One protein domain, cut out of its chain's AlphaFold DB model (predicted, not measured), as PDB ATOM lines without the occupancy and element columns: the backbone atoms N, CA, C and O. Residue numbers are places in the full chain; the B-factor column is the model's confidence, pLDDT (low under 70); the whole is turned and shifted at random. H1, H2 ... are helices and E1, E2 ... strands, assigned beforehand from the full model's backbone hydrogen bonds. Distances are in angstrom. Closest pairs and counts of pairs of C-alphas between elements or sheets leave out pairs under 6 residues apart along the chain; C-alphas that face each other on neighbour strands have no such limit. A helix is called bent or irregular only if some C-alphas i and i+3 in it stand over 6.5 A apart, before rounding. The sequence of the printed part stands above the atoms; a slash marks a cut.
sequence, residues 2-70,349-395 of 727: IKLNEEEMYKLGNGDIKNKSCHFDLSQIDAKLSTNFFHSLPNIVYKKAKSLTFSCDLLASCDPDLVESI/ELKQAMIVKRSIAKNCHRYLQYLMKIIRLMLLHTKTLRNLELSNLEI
ATOM      1  N   ILE A   2     167.982 126.349 235.179       78.38
ATOM      2  CA  ILE A   2     167.366 127.592 235.661       78.38
ATOM      3  C   ILE A   2     168.373 128.714 235.413       78.38
ATOM      4  O   ILE A   2     169.467 128.701 235.969       78.38
ATOM      5  N   LYS A   3     168.033 129.665 234.541       83.75
ATOM      6  CA  LYS A   3     168.837 130.881 234.382       83.75
ATOM      7  C   LYS A   3     168.448 131.835 235.495       83.75
ATOM      8  O   LYS A   3     167.269 132.166 235.596       83.75
ATOM      9  N   LEU A   4     169.426 132.262 236.288       87.88
ATOM     10  CA  LEU A   4     169.202 133.294 237.290       87.88
ATOM     11  C   LEU A   4     168.892 134.605 236.568       87.88
ATOM     12  O   LEU A   4     169.517 134.937 235.551       87.88
ATOM     13  N   ASN A   5     167.902 135.332 237.067       91.00
ATOM     14  CA  ASN A   5     167.572 136.649 236.553       91.00
ATOM     15  C   ASN A   5     168.608 137.693 237.017       91.00
ATOM     16  O   ASN A   5     169.520 137.417 237.798       91.00
ATOM     17  N   GLU A   6     168.505 138.904 236.480       91.00
ATOM     18  CA  GLU A   6     169.446 139.986 236.779       91.00
ATOM     19  C   GLU A   6     169.454 140.368 238.260       91.00
ATOM     20  O   GLU A   6     170.524 140.439 238.859       91.00
ATOM     21  N   GLU A   7     168.282 140.563 238.864       92.94
ATOM     22  CA  GLU A   7     168.182 140.901 240.281       92.94
ATOM     23  C   GLU A   7     168.676 139.763 241.173       92.94
ATOM     24  O   GLU A   7     169.337 140.025 242.166       92.94
ATOM     25  N   GLU A   8     168.364 138.509 240.833       93.50
ATOM     26  CA  GLU A   8     168.854 137.323 241.550       93.50
ATOM     27  C   GLU A   8     170.382 137.270 241.564       93.50
ATOM     28  O   GLU A   8     170.967 136.971 242.597       93.50
ATOM     29  N   MET A   9     171.038 137.608 240.453       92.94
ATOM     30  CA  MET A   9     172.499 137.640 240.364       92.94
ATOM     31  C   MET A   9     173.125 138.856 241.057       92.94
ATOM     32  O   MET A   9     174.190 138.710 241.646       92.94
ATOM     33  N   TYR A  10     172.486 140.033 241.039       94.12
ATOM     34  CA  TYR A  10     172.933 141.163 241.866       94.12
ATOM     35  C   TYR A  10     172.767 140.854 243.366       94.12
ATOM     36  O   TYR A  10     173.687 141.107 244.135       94.12
ATOM     37  N   LYS A  11     171.658 140.217 243.774       94.62
ATOM     38  CA  LYS A  11     171.421 139.745 245.153       94.62
ATOM     39  C   LYS A  11     172.431 138.663 245.568       94.62
ATOM     40  O   LYS A  11     172.985 138.750 246.652       94.62
ATOM     41  N   LEU A  12     172.714 137.687 244.697       94.12
ATOM     42  CA  LEU A  12     173.701 136.619 244.931       94.12
ATOM     43  C   LEU A  12     175.143 137.143 245.021       94.12
ATOM     44  O   LEU A  12     175.981 136.531 245.673       94.12
ATOM     45  N   GLY A  13     175.430 138.254 244.343       90.00
ATOM     46  CA  GLY A  13     176.716 138.944 244.384       90.00
ATOM     47  C   GLY A  13     176.711 140.201 245.246       90.00
ATOM     48  O   GLY A  13     177.400 141.142 244.863       90.00
ATOM     49  N   ASN A  14     175.892 140.267 246.308       93.06
ATOM     50  CA  ASN A  14     175.830 141.364 247.293       93.06
ATOM     51  C   ASN A  14     175.958 142.783 246.681       93.06
ATOM     52  O   ASN A  14     176.634 143.656 247.222       93.06
ATOM     53  N   GLY A  15     175.372 142.991 245.499       88.62
ATOM     54  CA  GLY A  15     175.806 144.017 244.554       88.62
ATOM     55  C   GLY A  15     174.748 145.070 244.258       88.62
ATOM     56  O   GLY A  15     173.561 144.764 244.127       88.62
ATOM     57  N   ASP A  16     175.179 146.320 244.085       93.81
ATOM     58  CA  ASP A  16     174.268 147.417 243.774       93.81
ATOM     59  C   ASP A  16     173.983 147.524 242.267       93.81
ATOM     60  O   ASP A  16     174.868 147.719 241.427       93.81
ATOM     61  N   ILE A  17     172.693 147.475 241.939       93.69
ATOM     62  CA  ILE A  17     172.142 147.633 240.591       93.69
ATOM     63  C   ILE A  17     172.345 149.071 240.063       93.69
ATOM     64  O   ILE A  17     172.485 149.254 238.850       93.69
ATOM     65  N   LYS A  18     172.392 150.098 240.931       94.31
ATOM     66  CA  LYS A  18     172.562 151.509 240.521       94.31
ATOM     67  C   LYS A  18     174.005 151.777 240.076       94.31
ATOM     68  O   LYS A  18     174.236 152.172 238.927       94.31
ATOM     69  N   ASN A  19     174.973 151.480 240.941       94.75
ATOM     70  CA  ASN A  19     176.407 151.571 240.668       94.75
ATOM     71  C   ASN A  19     176.880 150.498 239.677       94.75
ATOM     72  O   ASN A  19     177.866 150.710 238.963       94.75
ATOM     73  N   LYS A  20     176.117 149.406 239.534       95.81
ATOM     74  CA  LYS A  20     176.391 148.239 238.680       95.81
ATOM     75  C   LYS A  20     177.650 147.499 239.135       95.81
ATOM     76  O   LYS A  20     178.496 147.140 238.310       95.81
ATOM     77  N   SER A  21     177.752 147.292 240.443       96.12
ATOM     78  CA  SER A  21     178.776 146.493 241.116       96.12
ATOM     79  C   SER A  21     178.246 145.094 241.449       96.12
ATOM     80  O   SER A  21     177.066 144.924 241.747       96.12
ATOM     81  N   CYS A  22     179.116 144.087 241.401       96.56
ATOM     82  CA  CYS A  22     178.840 142.745 241.915       96.56
ATOM     83  C   CYS A  22     180.077 142.227 242.659       96.56
ATOM     84  O   CYS A  22     181.169 142.281 242.098       96.56
ATOM     85  N   HIS A  23     179.892 141.706 243.870       97.31
ATOM     86  CA  HIS A  23     180.889 141.042 244.711       97.31
ATOM     87  C   HIS A  23     180.479 139.583 244.927       97.31
ATOM     88  O   HIS A  23     179.624 139.273 245.755       97.31
ATOM     89  N   PHE A  24     181.060 138.672 244.155       97.62
ATOM     90  CA  PHE A  24     180.763 137.245 244.246       97.62
ATOM     91  C   PHE A  24     181.782 136.543 245.146       97.62
ATOM     92  O   PHE A  24     182.827 136.099 244.665       97.62
ATOM     93  N   ASP A  25     181.457 136.411 246.435       98.06
ATOM     94  CA  ASP A  25     182.193 135.522 247.338       98.06
ATOM     95  C   ASP A  25     181.786 134.062 247.065       98.06
ATOM     96  O   ASP A  25     180.709 133.585 247.434       98.06
ATOM     97  N   LEU A  26     182.673 133.333 246.396       98.00
ATOM     98  CA  LEU A  26     182.507 131.939 245.988       98.00
ATOM     99  C   LEU A  26     182.556 130.965 247.177       98.00
ATOM    100  O   LEU A  26     182.196 129.796 247.019       98.00
ATOM    101  N   SER A  27     182.957 131.443 248.358       97.44
ATOM    102  CA  SER A  27     182.862 130.719 249.626       97.44
ATOM    103  C   SER A  27     181.538 130.938 250.376       97.44
ATOM    104  O   SER A  27     181.251 130.199 251.315       97.44
ATOM    105  N   GLN A  28     180.677 131.856 249.911       97.31
ATOM    106  CA  GLN A  28     179.300 132.038 250.406       97.31
ATOM    107  C   GLN A  28     178.237 131.335 249.538       97.31
ATOM    108  O   GLN A  28     177.184 130.941 250.039       97.31
ATOM    109  N   ILE A  29     178.486 131.158 248.235       97.00
ATOM    110  CA  ILE A  29     177.519 130.561 247.294       97.00
ATOM    111  C   ILE A  29     177.491 129.024 247.435       97.00
ATOM    112  O   ILE A  29     178.523 128.383 247.239       97.00
ATOM    113  N   ASP A  30     176.320 128.416 247.701       96.94
ATOM    114  CA  ASP A  30     176.130 126.945 247.754       96.94
ATOM    115  C   ASP A  30     176.533 126.290 246.414       96.94
ATOM    116  O   ASP A  30     176.120 126.717 245.329       96.94
ATOM    117  N   ALA A  31     177.316 125.213 246.492       96.94
ATOM    118  CA  ALA A  31     177.806 124.423 245.364       96.94
ATOM    119  C   ALA A  31     176.711 123.976 244.374       96.94
ATOM    120  O   ALA A  31     176.957 123.917 243.166       96.94
ATOM    121  N   LYS A  32     175.482 123.729 244.845       95.69
ATOM    122  CA  LYS A  32     174.305 123.377 244.025       95.69
ATOM    123  C   LYS A  32     173.903 124.483 243.046       95.69
ATOM    124  O   LYS A  32     173.215 124.212 242.064       95.69
ATOM    125  N   LEU A  33     174.310 125.728 243.300       95.00
ATOM    126  CA  LEU A  33     174.051 126.869 242.423       95.00
ATOM    127  C   LEU A  33     175.138 127.064 241.357       95.00
ATOM    128  O   LEU A  33     174.894 127.818 240.416       95.00
ATOM    129  N   SER A  34     176.286 126.379 241.452       95.31
ATOM    130  CA  SER A  34     177.456 126.541 240.566       95.31
ATOM    131  C   SER A  34     177.104 126.600 239.076       95.31
ATOM    132  O   SER A  34     177.436 127.581 238.409       95.31
ATOM    133  N   THR A  35     176.375 125.613 238.549       93.88
ATOM    134  CA  THR A  35     175.956 125.569 237.139       93.88
ATOM    135  C   THR A  35     175.094 126.779 236.768       93.88
ATOM    136  O   THR A  35     175.359 127.457 235.775       93.88
ATOM    137  N   ASN A  36     174.076 127.099 237.572       94.31
ATOM    138  CA  ASN A  36     173.168 128.213 237.281       94.31
ATOM    139  C   ASN A  36     173.902 129.567 237.373       94.31
ATOM    140  O   ASN A  36     173.682 130.437 236.530       94.31
ATOM    141  N   PHE A  37     174.817 129.721 238.336       95.69
ATOM    142  CA  PHE A  37     175.694 130.879 238.504       95.69
ATOM    143  C   PHE A  37     176.627 131.065 237.298       95.69
ATOM    144  O   PHE A  37     176.517 132.065 236.585       95.69
ATOM    145  N   PHE A  38     177.487 130.085 237.002       95.38
ATOM    146  CA  PHE A  38     178.498 130.190 235.945       95.38
ATOM    147  C   PHE A  38     177.895 130.332 234.536       95.38
ATOM    148  O   PHE A  38     178.465 131.033 233.701       95.38
ATOM    149  N   HIS A  39     176.713 129.763 234.263       93.25
ATOM    150  CA  HIS A  39     176.007 129.993 232.993       93.25
ATOM    151  C   HIS A  39     175.261 131.342 232.921       93.25
ATOM    152  O   HIS A  39     175.017 131.846 231.818       93.25
ATOM    153  N   SER A  40     174.903 131.952 234.056       93.56
ATOM    154  CA  SER A  40     174.217 133.256 234.090       93.56
ATOM    155  C   SER A  40     175.207 134.427 234.072       93.56
ATOM    156  O   SER A  40     175.003 135.383 233.322       93.56
ATOM    157  N   LEU A  41     176.317 134.307 234.810       94.12
ATOM    158  CA  LEU A  41     177.366 135.315 235.017       94.12
ATOM    159  C   LEU A  41     177.819 136.067 233.740       94.12
ATOM    160  O   LEU A  41     177.768 137.303 233.753       94.12
ATOM    161  N   PRO A  42     178.154 135.411 232.604       93.31
ATOM    162  CA  PRO A  42     178.586 136.126 231.401       93.31
ATOM    163  C   PRO A  42     177.529 137.106 230.871       93.31
ATOM    164  O   PRO A  42     177.851 138.225 230.477       93.31
ATOM    165  N   ASN A  43     176.244 136.729 230.907       88.56
ATOM    166  CA  ASN A  43     175.151 137.525 230.335       88.56
ATOM    167  C   ASN A  43     174.992 138.903 230.998       88.56
ATOM    168  O   ASN A  43     174.506 139.836 230.352       88.56
ATOM    169  N   ILE A  44     175.411 139.020 232.259       86.88
ATOM    170  CA  ILE A  44     175.330 140.239 233.065       86.88
ATOM    171  C   ILE A  44     176.609 141.065 232.900       86.88
ATOM    172  O   ILE A  44     176.538 142.255 232.587       86.88
ATOM    173  N   VAL A  45     177.784 140.442 232.998       85.31
ATOM    174  CA  VAL A  45     179.076 141.144 232.903       85.31
ATOM    175  C   VAL A  45     179.370 141.667 231.489       85.31
ATOM    176  O   VAL A  45     179.955 142.740 231.341       85.31
ATOM    177  N   TYR A  46     178.917 140.984 230.429       85.94
ATOM    178  CA  TYR A  46     179.062 141.485 229.052       85.94
ATOM    179  C   TYR A  46     178.328 142.818 228.809       85.94
ATOM    180  O   TYR A  46     178.725 143.584 227.930       85.94
ATOM    181  N   LYS A  47     177.222 143.062 229.528       83.19
ATOM    182  CA  LYS A  47     176.216 144.080 229.169       83.19
ATOM    183  C   LYS A  47     175.969 145.148 230.231       83.19
ATOM    184  O   LYS A  47     175.428 146.197 229.880       83.19
ATOM    185  N   LYS A  48     176.232 144.859 231.509       89.31
ATOM    186  CA  LYS A  48     175.662 145.618 232.634       89.31
ATOM    187  C   LYS A  48     176.674 145.991 233.708       89.31
ATOM    188  O   LYS A  48     176.737 147.170 234.047       89.31
ATOM    189  N   ALA A  49     177.465 145.043 234.210       95.69
ATOM    190  CA  ALA A  49     178.421 145.321 235.284       95.69
ATOM    191  C   ALA A  49     179.455 146.393 234.878       95.69
ATOM    192  O   ALA A  49     180.019 146.339 233.780       95.69
ATOM    193  N   LYS A  50     179.701 147.355 235.777       96.88
ATOM    194  CA  LYS A  50     180.829 148.301 235.740       96.88
ATOM    195  C   LYS A  50     181.972 147.843 236.649       96.88
ATOM    196  O   LYS A  50     183.131 148.003 236.276       96.88
ATOM    197  N   SER A  51     181.640 147.305 237.821       97.62
ATOM    198  CA  SER A  51     182.592 146.805 238.816       97.62
ATOM    199  C   SER A  51     182.294 145.338 239.089       97.62
ATOM    200  O   SER A  51     181.122 144.963 239.172       97.62
ATOM    201  N   LEU A  52     183.331 144.514 239.195       97.62
ATOM    202  CA  LEU A  52     183.195 143.081 239.412       97.62
ATOM    203  C   LEU A  52     184.311 142.583 240.324       97.62
ATOM    204  O   LEU A  52     185.476 142.593 239.929       97.62
ATOM    205  N   THR A  53     183.925 142.114 241.500       98.19
ATOM    206  CA  THR A  53     184.803 141.506 242.495       98.19
ATOM    207  C   THR A  53     184.467 140.019 242.590       98.19
ATOM    208  O   THR A  53     183.292 139.646 242.649       98.19
ATOM    209  N   PHE A  54     185.484 139.160 242.573       98.25
ATOM    210  CA  PHE A  54     185.358 137.741 242.914       98.25
ATOM    211  C   PHE A  54     186.245 137.438 244.107       98.25
ATOM    212  O   PHE A  54     187.410 137.840 244.112       98.25
ATOM    213  N   SER A  55     185.731 136.689 245.075       98.12
ATOM    214  CA  SER A  55     186.526 136.341 246.242       98.12
ATOM    215  C   SER A  55     186.209 134.988 246.859       98.12
ATOM    216  O   SER A  55     185.279 134.303 246.437       98.12
ATOM    217  N   CYS A  56     187.017 134.619 247.850       98.19
ATOM    218  CA  CYS A  56     186.764 133.549 248.813       98.19
ATOM    219  C   CYS A  56     187.006 134.082 250.241       98.19
ATOM    220  O   CYS A  56     187.706 133.451 251.032       98.19
ATOM    221  N   ASP A  57     186.508 135.287 250.545       97.75
ATOM    222  CA  ASP A  57     186.861 136.007 251.778       97.75
ATOM    223  C   ASP A  57     186.371 135.276 253.034       97.75
ATOM    224  O   ASP A  57     187.146 135.124 253.977       97.75
ATOM    225  N   LEU A  58     185.139 134.744 253.029       97.12
ATOM    226  CA  LEU A  58     184.621 133.973 254.165       97.12
ATOM    227  C   LEU A  58     185.456 132.706 254.430       97.12
ATOM    228  O   LEU A  58     185.746 132.390 255.581       97.12
ATOM    229  N   LEU A  59     185.905 132.008 253.380       96.56
ATOM    230  CA  LEU A  59     186.835 130.878 253.501       96.56
ATOM    231  C   LEU A  59     188.192 131.309 254.074       96.56
ATOM    232  O   LEU A  59     188.746 130.579 254.886       96.56
ATOM    233  N   ALA A  60     188.721 132.470 253.683       96.81
ATOM    234  CA  ALA A  60     189.983 132.978 254.221       96.81
ATOM    235  C   ALA A  60     189.880 133.446 255.686       96.81
ATOM    236  O   ALA A  60     190.902 133.517 256.366       96.81
ATOM    237  N   SER A  61     188.672 133.751 256.178       96.50
ATOM    238  CA  SER A  61     188.411 134.072 257.589       96.50
ATOM    239  C   SER A  61     188.010 132.877 258.463       96.50
ATOM    240  O   SER A  61     188.033 133.004 259.683       96.50
ATOM    241  N   CYS A  62     187.616 131.740 257.882       96.06
ATOM    242  CA  CYS A  62     187.234 130.557 258.654       96.06
ATOM    243  C   CYS A  62     188.451 129.726 259.075       96.06
ATOM    244  O   CYS A  62     189.324 129.427 258.263       96.06
ATOM    245  N   ASP A  63     188.429 129.254 260.321       95.56
ATOM    246  CA  ASP A  63     189.347 128.231 260.816       95.56
ATOM    247  C   ASP A  63     189.200 126.927 259.987       95.56
ATOM    248  O   ASP A  63     188.082 126.397 259.872       95.56
ATOM    249  N   PRO A  64     190.286 126.400 259.380       94.00
ATOM    250  CA  PRO A  64     190.239 125.144 258.636       94.00
ATOM    251  C   PRO A  64     189.808 123.954 259.504       94.00
ATOM    252  O   PRO A  64     189.041 123.118 259.021       94.00
ATOM    253  N   ASP A  65     190.201 123.900 260.778       95.56
ATOM    254  CA  ASP A  65     189.906 122.781 261.676       95.56
ATOM    255  C   ASP A  65     188.404 122.729 262.000       95.56
ATOM    256  O   ASP A  65     187.808 121.647 262.062       95.56
ATOM    257  N   LEU A  66     187.737 123.886 262.105       93.94
ATOM    258  CA  LEU A  66     186.271 123.966 262.208       93.94
ATOM    259  C   LEU A  66     185.585 123.515 260.908       93.94
ATOM    260  O   LEU A  66     184.621 122.743 260.942       93.94
ATOM    261  N   VAL A  67     186.088 123.942 259.744       93.56
ATOM    262  CA  VAL A  67     185.533 123.545 258.436       93.56
ATOM    263  C   VAL A  67     185.699 122.042 258.185       93.56
ATOM    264  O   VAL A  67     184.826 121.433 257.563       93.56
ATOM    265  N   GLU A  68     186.765 121.409 258.668       94.12
ATOM    266  CA  GLU A  68     186.990 119.969 258.512       94.12
ATOM    267  C   GLU A  68     186.233 119.136 259.555       94.12
ATOM    268  O   GLU A  68     185.523 118.199 259.166       94.12
ATOM    269  N   SER A  69     186.269 119.525 260.834       93.81
ATOM    270  CA  SER A  69     185.622 118.803 261.944       93.81
ATOM    271  C   SER A  69     184.091 118.753 261.869       93.81
ATOM    272  O   SER A  69     183.498 117.768 262.326       93.81
ATOM    273  N   ILE A  70     183.432 119.738 261.237       92.50
ATOM    274  CA  ILE A  70     181.995 119.665 260.923       92.50
ATOM    275  C   ILE A  70     181.739 118.451 260.027       92.50
ATOM    276  O   ILE A  70     181.979 118.472 258.818       92.50
ATOM    277  N   GLU A 349     180.601 131.090 264.359       94.94
ATOM    278  CA  GLU A 349     181.763 130.511 263.678       94.94
ATOM    279  C   GLU A 349     181.399 129.157 263.061       94.94
ATOM    280  O   GLU A 349     181.617 128.929 261.870       94.94
ATOM    281  N   LEU A 350     180.713 128.297 263.819       93.94
ATOM    282  CA  LEU A 350     180.196 127.014 263.327       93.94
ATOM    283  C   LEU A 350     179.204 127.207 262.167       93.94
ATOM    284  O   LEU A 350     179.214 126.440 261.200       93.94
ATOM    285  N   LYS A 351     178.384 128.262 262.211       94.88
ATOM    286  CA  LYS A 351     177.478 128.636 261.117       94.88
ATOM    287  C   LYS A 351     178.229 129.124 259.871       94.88
ATOM    288  O   LYS A 351     177.858 128.732 258.763       94.88
ATOM    289  N   GLN A 352     179.273 129.940 260.024       96.06
ATOM    290  CA  GLN A 352     180.132 130.360 258.908       96.06
ATOM    291  C   GLN A 352     180.853 129.160 258.282       96.06
ATOM    292  O   GLN A 352     180.775 128.957 257.068       96.06
ATOM    293  N   ALA A 353     181.448 128.297 259.104       96.12
ATOM    294  CA  ALA A 353     182.117 127.085 258.653       96.12
ATOM    295  C   ALA A 353     181.146 126.112 257.946       96.12
ATOM    296  O   ALA A 353     181.513 125.520 256.930       96.12
ATOM    297  N   MET A 354     179.877 126.009 258.370       95.69
ATOM    298  CA  MET A 354     178.835 125.271 257.629       95.69
ATOM    299  C   MET A 354     178.512 125.866 256.247       95.69
ATOM    300  O   MET A 354     178.218 125.106 255.321       95.69
ATOM    301  N   ILE A 355     178.552 127.194 256.089       96.69
ATOM    302  CA  ILE A 355     178.369 127.866 254.788       96.69
ATOM    303  C   ILE A 355     179.568 127.558 253.885       96.69
ATOM    304  O   ILE A 355     179.387 127.009 252.795       96.69
ATOM    305  N   VAL A 356     180.789 127.791 254.375       97.00
ATOM    306  CA  VAL A 356     182.037 127.503 253.649       97.00
ATOM    307  C   VAL A 356     182.121 126.030 253.245       97.00
ATOM    308  O   VAL A 356     182.445 125.729 252.094       97.00
ATOM    309  N   LYS A 357     181.741 125.095 254.125       96.00
ATOM    310  CA  LYS A 357     181.738 123.656 253.820       96.00
ATOM    311  C   LYS A 357     180.695 123.254 252.766       96.00
ATOM    312  O   LYS A 357     180.856 122.216 252.134       96.00
ATOM    313  N   ARG A 358     179.662 124.065 252.511       96.81
ATOM    314  CA  ARG A 358     178.673 123.861 251.426       96.81
ATOM    315  C   ARG A 358     178.972 124.676 250.160       96.81
ATOM    316  O   ARG A 358     178.236 124.570 249.180       96.81
ATOM    317  N   SER A 359     180.038 125.473 250.164       97.69
ATOM    318  CA  SER A 359     180.324 126.451 249.113       97.69
ATOM    319  C   SER A 359     180.840 125.861 247.795       97.69
ATOM    320  O   SER A 359     181.396 124.756 247.762       97.69
ATOM    321  N   ILE A 360     180.731 126.645 246.715       97.44
ATOM    322  CA  ILE A 360     181.422 126.410 245.437       97.44
ATOM    323  C   ILE A 360     182.930 126.240 245.673       97.44
ATOM    324  O   ILE A 360     183.515 125.285 245.160       97.44
ATOM    325  N   ALA A 361     183.544 127.127 246.465       96.94
ATOM    326  CA  ALA A 361     184.988 127.152 246.693       96.94
ATOM    327  C   ALA A 361     185.555 125.840 247.270       96.94
ATOM    328  O   ALA A 361     186.674 125.463 246.926       96.94
ATOM    329  N   LYS A 362     184.791 125.122 248.112       96.31
ATOM    330  CA  LYS A 362     185.220 123.838 248.702       96.31
ATOM    331  C   LYS A 362     184.716 122.589 247.967       96.31
ATOM    332  O   LYS A 362     185.440 121.600 247.936       96.31
ATOM    333  N   ASN A 363     183.523 122.604 247.362       96.69
ATOM    334  CA  ASN A 363     182.909 121.384 246.795       96.69
ATOM    335  C   ASN A 363     183.060 121.239 245.273       96.69
ATOM    336  O   ASN A 363     182.823 120.162 244.731       96.69
ATOM    337  N   CYS A 364     183.416 122.303 244.553       95.88
ATOM    338  CA  CYS A 364     183.493 122.281 243.093       95.88
ATOM    339  C   CYS A 364     184.953 122.383 242.632       95.88
ATOM    340  O   CYS A 364     185.364 123.441 242.185       95.88
ATOM    341  N   HIS A 365     185.748 121.307 242.685       93.19
ATOM    342  CA  HIS A 365     187.205 121.347 242.420       93.19
ATOM    343  C   HIS A 365     187.644 122.079 241.126       93.19
ATOM    344  O   HIS A 365     188.740 122.630 241.065       93.19
ATOM    345  N   ARG A 366     186.795 122.123 240.086       95.31
ATOM    346  CA  ARG A 366     187.050 122.835 238.817       95.31
ATOM    347  C   ARG A 366     186.553 124.296 238.789       95.31
ATOM    348  O   ARG A 366     186.714 124.962 237.766       95.31
ATOM    349  N   TYR A 367     185.989 124.837 239.878       96.31
ATOM    350  CA  TYR A 367     185.351 126.166 239.917       96.31
ATOM    351  C   TYR A 367     186.275 127.277 239.421       96.31
ATOM    352  O   TYR A 367     185.845 128.144 238.665       96.31
ATOM    353  N   LEU A 368     187.553 127.229 239.801       96.62
ATOM    354  CA  LEU A 368     188.521 128.262 239.455       96.62
ATOM    355  C   LEU A 368     188.933 128.188 237.978       96.62
ATOM    356  O   LEU A 368     189.131 129.219 237.336       96.62
ATOM    357  N   GLN A 369     188.968 126.986 237.397       95.75
ATOM    358  CA  GLN A 369     189.174 126.793 235.958       95.75
ATOM    359  C   GLN A 369     187.988 127.363 235.164       95.75
ATOM    360  O   GLN A 369     188.190 128.088 234.186       95.75
ATOM    361  N   TYR A 370     186.755 127.114 235.623       95.94
ATOM    362  CA  TYR A 370     185.539 127.692 235.042       95.94
ATOM    363  C   TYR A 370     185.477 129.213 235.181       95.94
ATOM    364  O   TYR A 370     185.231 129.902 234.190       95.94
ATOM    365  N   LEU A 371     185.773 129.747 236.368       97.12
ATOM    366  CA  LEU A 371     185.849 131.182 236.626       97.12
ATOM    367  C   LEU A 371     186.863 131.849 235.691       97.12
ATOM    368  O   LEU A 371     186.524 132.809 235.004       97.12
ATOM    369  N   MET A 372     188.080 131.309 235.590       97.44
ATOM    370  CA  MET A 372     189.120 131.855 234.714       97.44
ATOM    371  C   MET A 372     188.749 131.744 233.229       97.44
ATOM    372  O   MET A 372     188.994 132.684 232.472       97.44
ATOM    373  N   LYS A 373     188.109 130.647 232.796       96.19
ATOM    374  CA  LYS A 373     187.558 130.496 231.436       96.19
ATOM    375  C   LYS A 373     186.498 131.564 231.140       96.19
ATOM    376  O   LYS A 373     186.521 132.162 230.068       96.19
ATOM    377  N   ILE A 374     185.615 131.845 232.099       96.19
ATOM    378  CA  ILE A 374     184.575 132.872 231.987       96.19
ATOM    379  C   ILE A 374     185.183 134.280 231.979       96.19
ATOM    380  O   ILE A 374     184.869 135.050 231.076       96.19
ATOM    381  N   ILE A 375     186.102 134.613 232.890       97.06
ATOM    382  CA  ILE A 375     186.758 135.932 232.938       97.06
ATOM    383  C   ILE A 375     187.495 136.236 231.626       97.06
ATOM    384  O   ILE A 375     187.301 137.319 231.078       97.06
ATOM    385  N   ARG A 376     188.244 135.281 231.050       95.94
ATOM    386  CA  ARG A 376     188.899 135.448 229.731       95.94
ATOM    387  C   ARG A 376     187.906 135.862 228.637       95.94
ATOM    388  O   ARG A 376     188.182 136.796 227.891       95.94
ATOM    389  N   LEU A 377     186.745 135.207 228.566       95.19
ATOM    390  CA  LEU A 377     185.691 135.538 227.597       95.19
ATOM    391  C   LEU A 377     185.037 136.897 227.905       95.19
ATOM    392  O   LEU A 377     184.802 137.693 226.998       95.19
ATOM    393  N   MET A 378     184.779 137.195 229.182       95.25
ATOM    394  CA  MET A 378     184.198 138.469 229.627       95.25
ATOM    395  C   MET A 378     185.091 139.664 229.285       95.25
ATOM    396  O   MET A 378     184.576 140.658 228.774       95.25
ATOM    397  N   LEU A 379     186.410 139.548 229.464       96.19
ATOM    398  CA  LEU A 379     187.395 140.585 229.132       96.19
ATOM    399  C   LEU A 379     187.428 140.944 227.635       96.19
ATOM    400  O   LEU A 379     187.614 142.108 227.294       96.19
ATOM    401  N   LEU A 380     187.196 139.980 226.737       95.06
ATOM    402  CA  LEU A 380     187.212 140.208 225.283       95.06
ATOM    403  C   LEU A 380     185.901 140.783 224.717       95.06
ATOM    404  O   LEU A 380     185.851 141.176 223.549       95.06
ATOM    405  N   HIS A 381     184.814 140.784 225.494       94.81
ATOM    406  CA  HIS A 381     183.470 141.095 224.988       94.81
ATOM    407  C   HIS A 381     182.711 142.154 225.799       94.81
ATOM    408  O   HIS A 381     181.745 142.728 225.286       94.81
ATOM    409  N   THR A 382     183.110 142.434 227.043       95.38
ATOM    410  CA  THR A 382     182.457 143.458 227.865       95.38
ATOM    411  C   THR A 382     182.703 144.867 227.330       95.38
ATOM    412  O   THR A 382     183.821 145.263 227.000       95.38
ATOM    413  N   LYS A 383     181.629 145.659 227.276       94.62
ATOM    414  CA  LYS A 383     181.680 147.084 226.905       94.62
ATOM    415  C   LYS A 383     181.504 148.018 228.106       94.62
ATOM    416  O   LYS A 383     181.587 149.233 227.945       94.62
ATOM    417  N   THR A 384     181.252 147.460 229.292       95.62
ATOM    418  CA  THR A 384     180.865 148.209 230.497       95.62
ATOM    419  C   THR A 384     181.835 148.045 231.659       95.62
ATOM    420  O   THR A 384     181.950 148.983 232.446       95.62
ATOM    421  N   LEU A 385     182.543 146.913 231.756       97.31
ATOM    422  CA  LEU A 385     183.456 146.634 232.864       97.31
ATOM    423  C   LEU A 385     184.603 147.656 232.901       97.31
ATOM    424  O   LEU A 385     185.319 147.843 231.918       97.31
ATOM    425  N   ARG A 386     184.759 148.320 234.045       97.56
ATOM    426  CA  ARG A 386     185.819 149.291 234.345       97.56
ATOM    427  C   ARG A 386     186.752 148.781 235.431       97.56
ATOM    428  O   ARG A 386     187.954 149.001 235.319       97.56
ATOM    429  N   ASN A 387     186.212 148.081 236.422       98.25
ATOM    430  CA  ASN A 387     186.968 147.584 237.562       98.25
ATOM    431  C   ASN A 387     186.839 146.060 237.623       98.25
ATOM    432  O   ASN A 387     185.721 145.545 237.558       98.25
ATOM    433  N   LEU A 388     187.964 145.363 237.769       98.25
ATOM    434  CA  LEU A 388     188.013 143.941 238.103       98.25
ATOM    435  C   LEU A 388     188.847 143.767 239.375       98.25
ATOM    436  O   LEU A 388     189.959 144.286 239.455       98.25
ATOM    437  N   GLU A 389     188.318 143.030 240.340       98.44
ATOM    438  CA  GLU A 389     188.965 142.753 241.618       98.44
ATOM    439  C   GLU A 389     188.911 141.252 241.926       98.44
ATOM    440  O   GLU A 389     187.916 140.583 241.636       98.44
ATOM    441  N   LEU A 390     190.000 140.718 242.474       98.50
ATOM    442  CA  LEU A 390     190.153 139.305 242.820       98.50
ATOM    443  C   LEU A 390     190.752 139.204 244.231       98.50
ATOM    444  O   LEU A 390     191.851 139.707 244.453       98.50
ATOM    445  N   SER A 391     190.065 138.557 245.174       98.50
ATOM    446  CA  SER A 391     190.504 138.463 246.578       98.50
ATOM    447  C   SER A 391     190.542 137.014 247.076       98.50
ATOM    448  O   SER A 391     189.608 136.254 246.833       98.50
ATOM    449  N   ASN A 392     191.604 136.614 247.779       98.12
ATOM    450  CA  ASN A 392     191.731 135.286 248.402       98.12
ATOM    451  C   ASN A 392     191.559 134.093 247.424       98.12
ATOM    452  O   ASN A 392     191.018 133.049 247.789       98.12
ATOM    453  N   LEU A 393     191.994 134.230 246.162       97.81
ATOM    454  CA  LEU A 393     191.897 133.176 245.137       97.81
ATOM    455  C   LEU A 393     193.255 132.511 244.858       97.81
ATOM    456  O   LEU A 393     194.193 133.164 244.406       97.81
ATOM    457  N   GLU A 394     193.331 131.188 244.999       96.75
ATOM    458  CA  GLU A 394     194.525 130.377 244.708       96.75
ATOM    459  C   GLU A 394     194.722 130.151 243.188       96.75
ATOM    460  O   GLU A 394     194.598 129.044 242.665       96.75
ATOM    461  N   ILE A 395     194.954 131.222 242.421       97.69
ATOM    462  CA  ILE A 395     195.059 131.160 240.952       97.69
ATOM    463  C   ILE A 395     196.416 130.551 240.542       97.69
ATOM    464  O   ILE A 395     197.435 131.182 240.800       97.69
TER     465      ILE A 395
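AT A GLANCE: This is residues 2 to 70 and 349 to 395 of the 727 residues of an uncharacterized protein of Tritrichomonas foetus (UniProt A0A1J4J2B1). A small, parallel three-stranded sheet has two long helices, H2 and H7, side by side beyond one face, running back against the strands, with short H1 beside the edge strand E1. Past the end of the sheet, H3, H5 and H4 draw the model out along its longest axis, with H6 between them and H2. The printed part has 116 residues with seven named helices and three named strands, in the order H1 E1 H2 E2 H3 H4 H5 H6 H7 E3; the sheet's order is E1 E2 E3, and the class is mostly helix. It is compact, with a radius of gyration of the C-alphas of 14.1 A, and elongated, spanning 45 by 27 by 26 A.

HOW THE PARTS SIT: Start at E2, residues 51 to 55, the inner strand. E1, residues 21 to 25, is its parallel neighbour at 7 degrees, with N 24 and O 53 2.9 A apart, within hydrogen-bond range. E3, residues 387 to 391, is parallel to E2 at 10 degrees; look for N 389 and O 52, 2.9 A apart. H2, residues 31 to 45, only grazes the sheet and is irregular: C-alphas 32 and 35 are 7.4 A apart. E1, H2 and E2 form a strand-helix-strand unit, two parallel neighbours with a helix between, its crossover right-handed. H2 is the hub. It touches H7, residues 367 to 381, the same way at a shallow tilt of 10 degrees; the closest C-alphas, of Pro 42 and Met 378, are 6.3 A apart. H1, residues 6 to 12, touches H2 at a steep tilt of 48 degrees, opposite ways, closest at C-alphas 6 and 44, 7.0 A. With residues 31 to 34 alone H2 touches H6, residues 360 to 363, closest at C-alphas 31 and 360, 4.1 A. Farther out, H5, residues 349 to 358, touches H3, residues 57 to 61, at C-alphas 356 and 59, 5.9 A. H5 also touches H4, residues 64 to 69, about perpendicular at 83 degrees, closest at C-alphas 353 and 67, 4.9 A. In H1, H3, H4 and H5 every O i to N i+4 pair is within hydrogen-bond range; H2 has 6 of 11, H7 10 of 11, and H6 is too short for one.

IN THESE COORDINATES: Find C-alpha 6 at (169.446, 139.986, 236.779), where H1 begins. H2 runs 20.9 A from C-alpha 31 at (177.806, 124.423, 245.364), H7 21.2 A and H5 14.3 A. E3 ends at C-alpha 391, (190.504, 138.463, 246.578).

THE WHOLE: The C-alphas of Ser 69 and Lys 383 are the two farthest apart, 45.2 A. Residues 71 to 348 are not printed; C-alphas 70 and 349 are 11.2 A apart across the cut. No link printed whole is long. The mean pLDDT of the printed part is 94.9, and no printed residue is under 70.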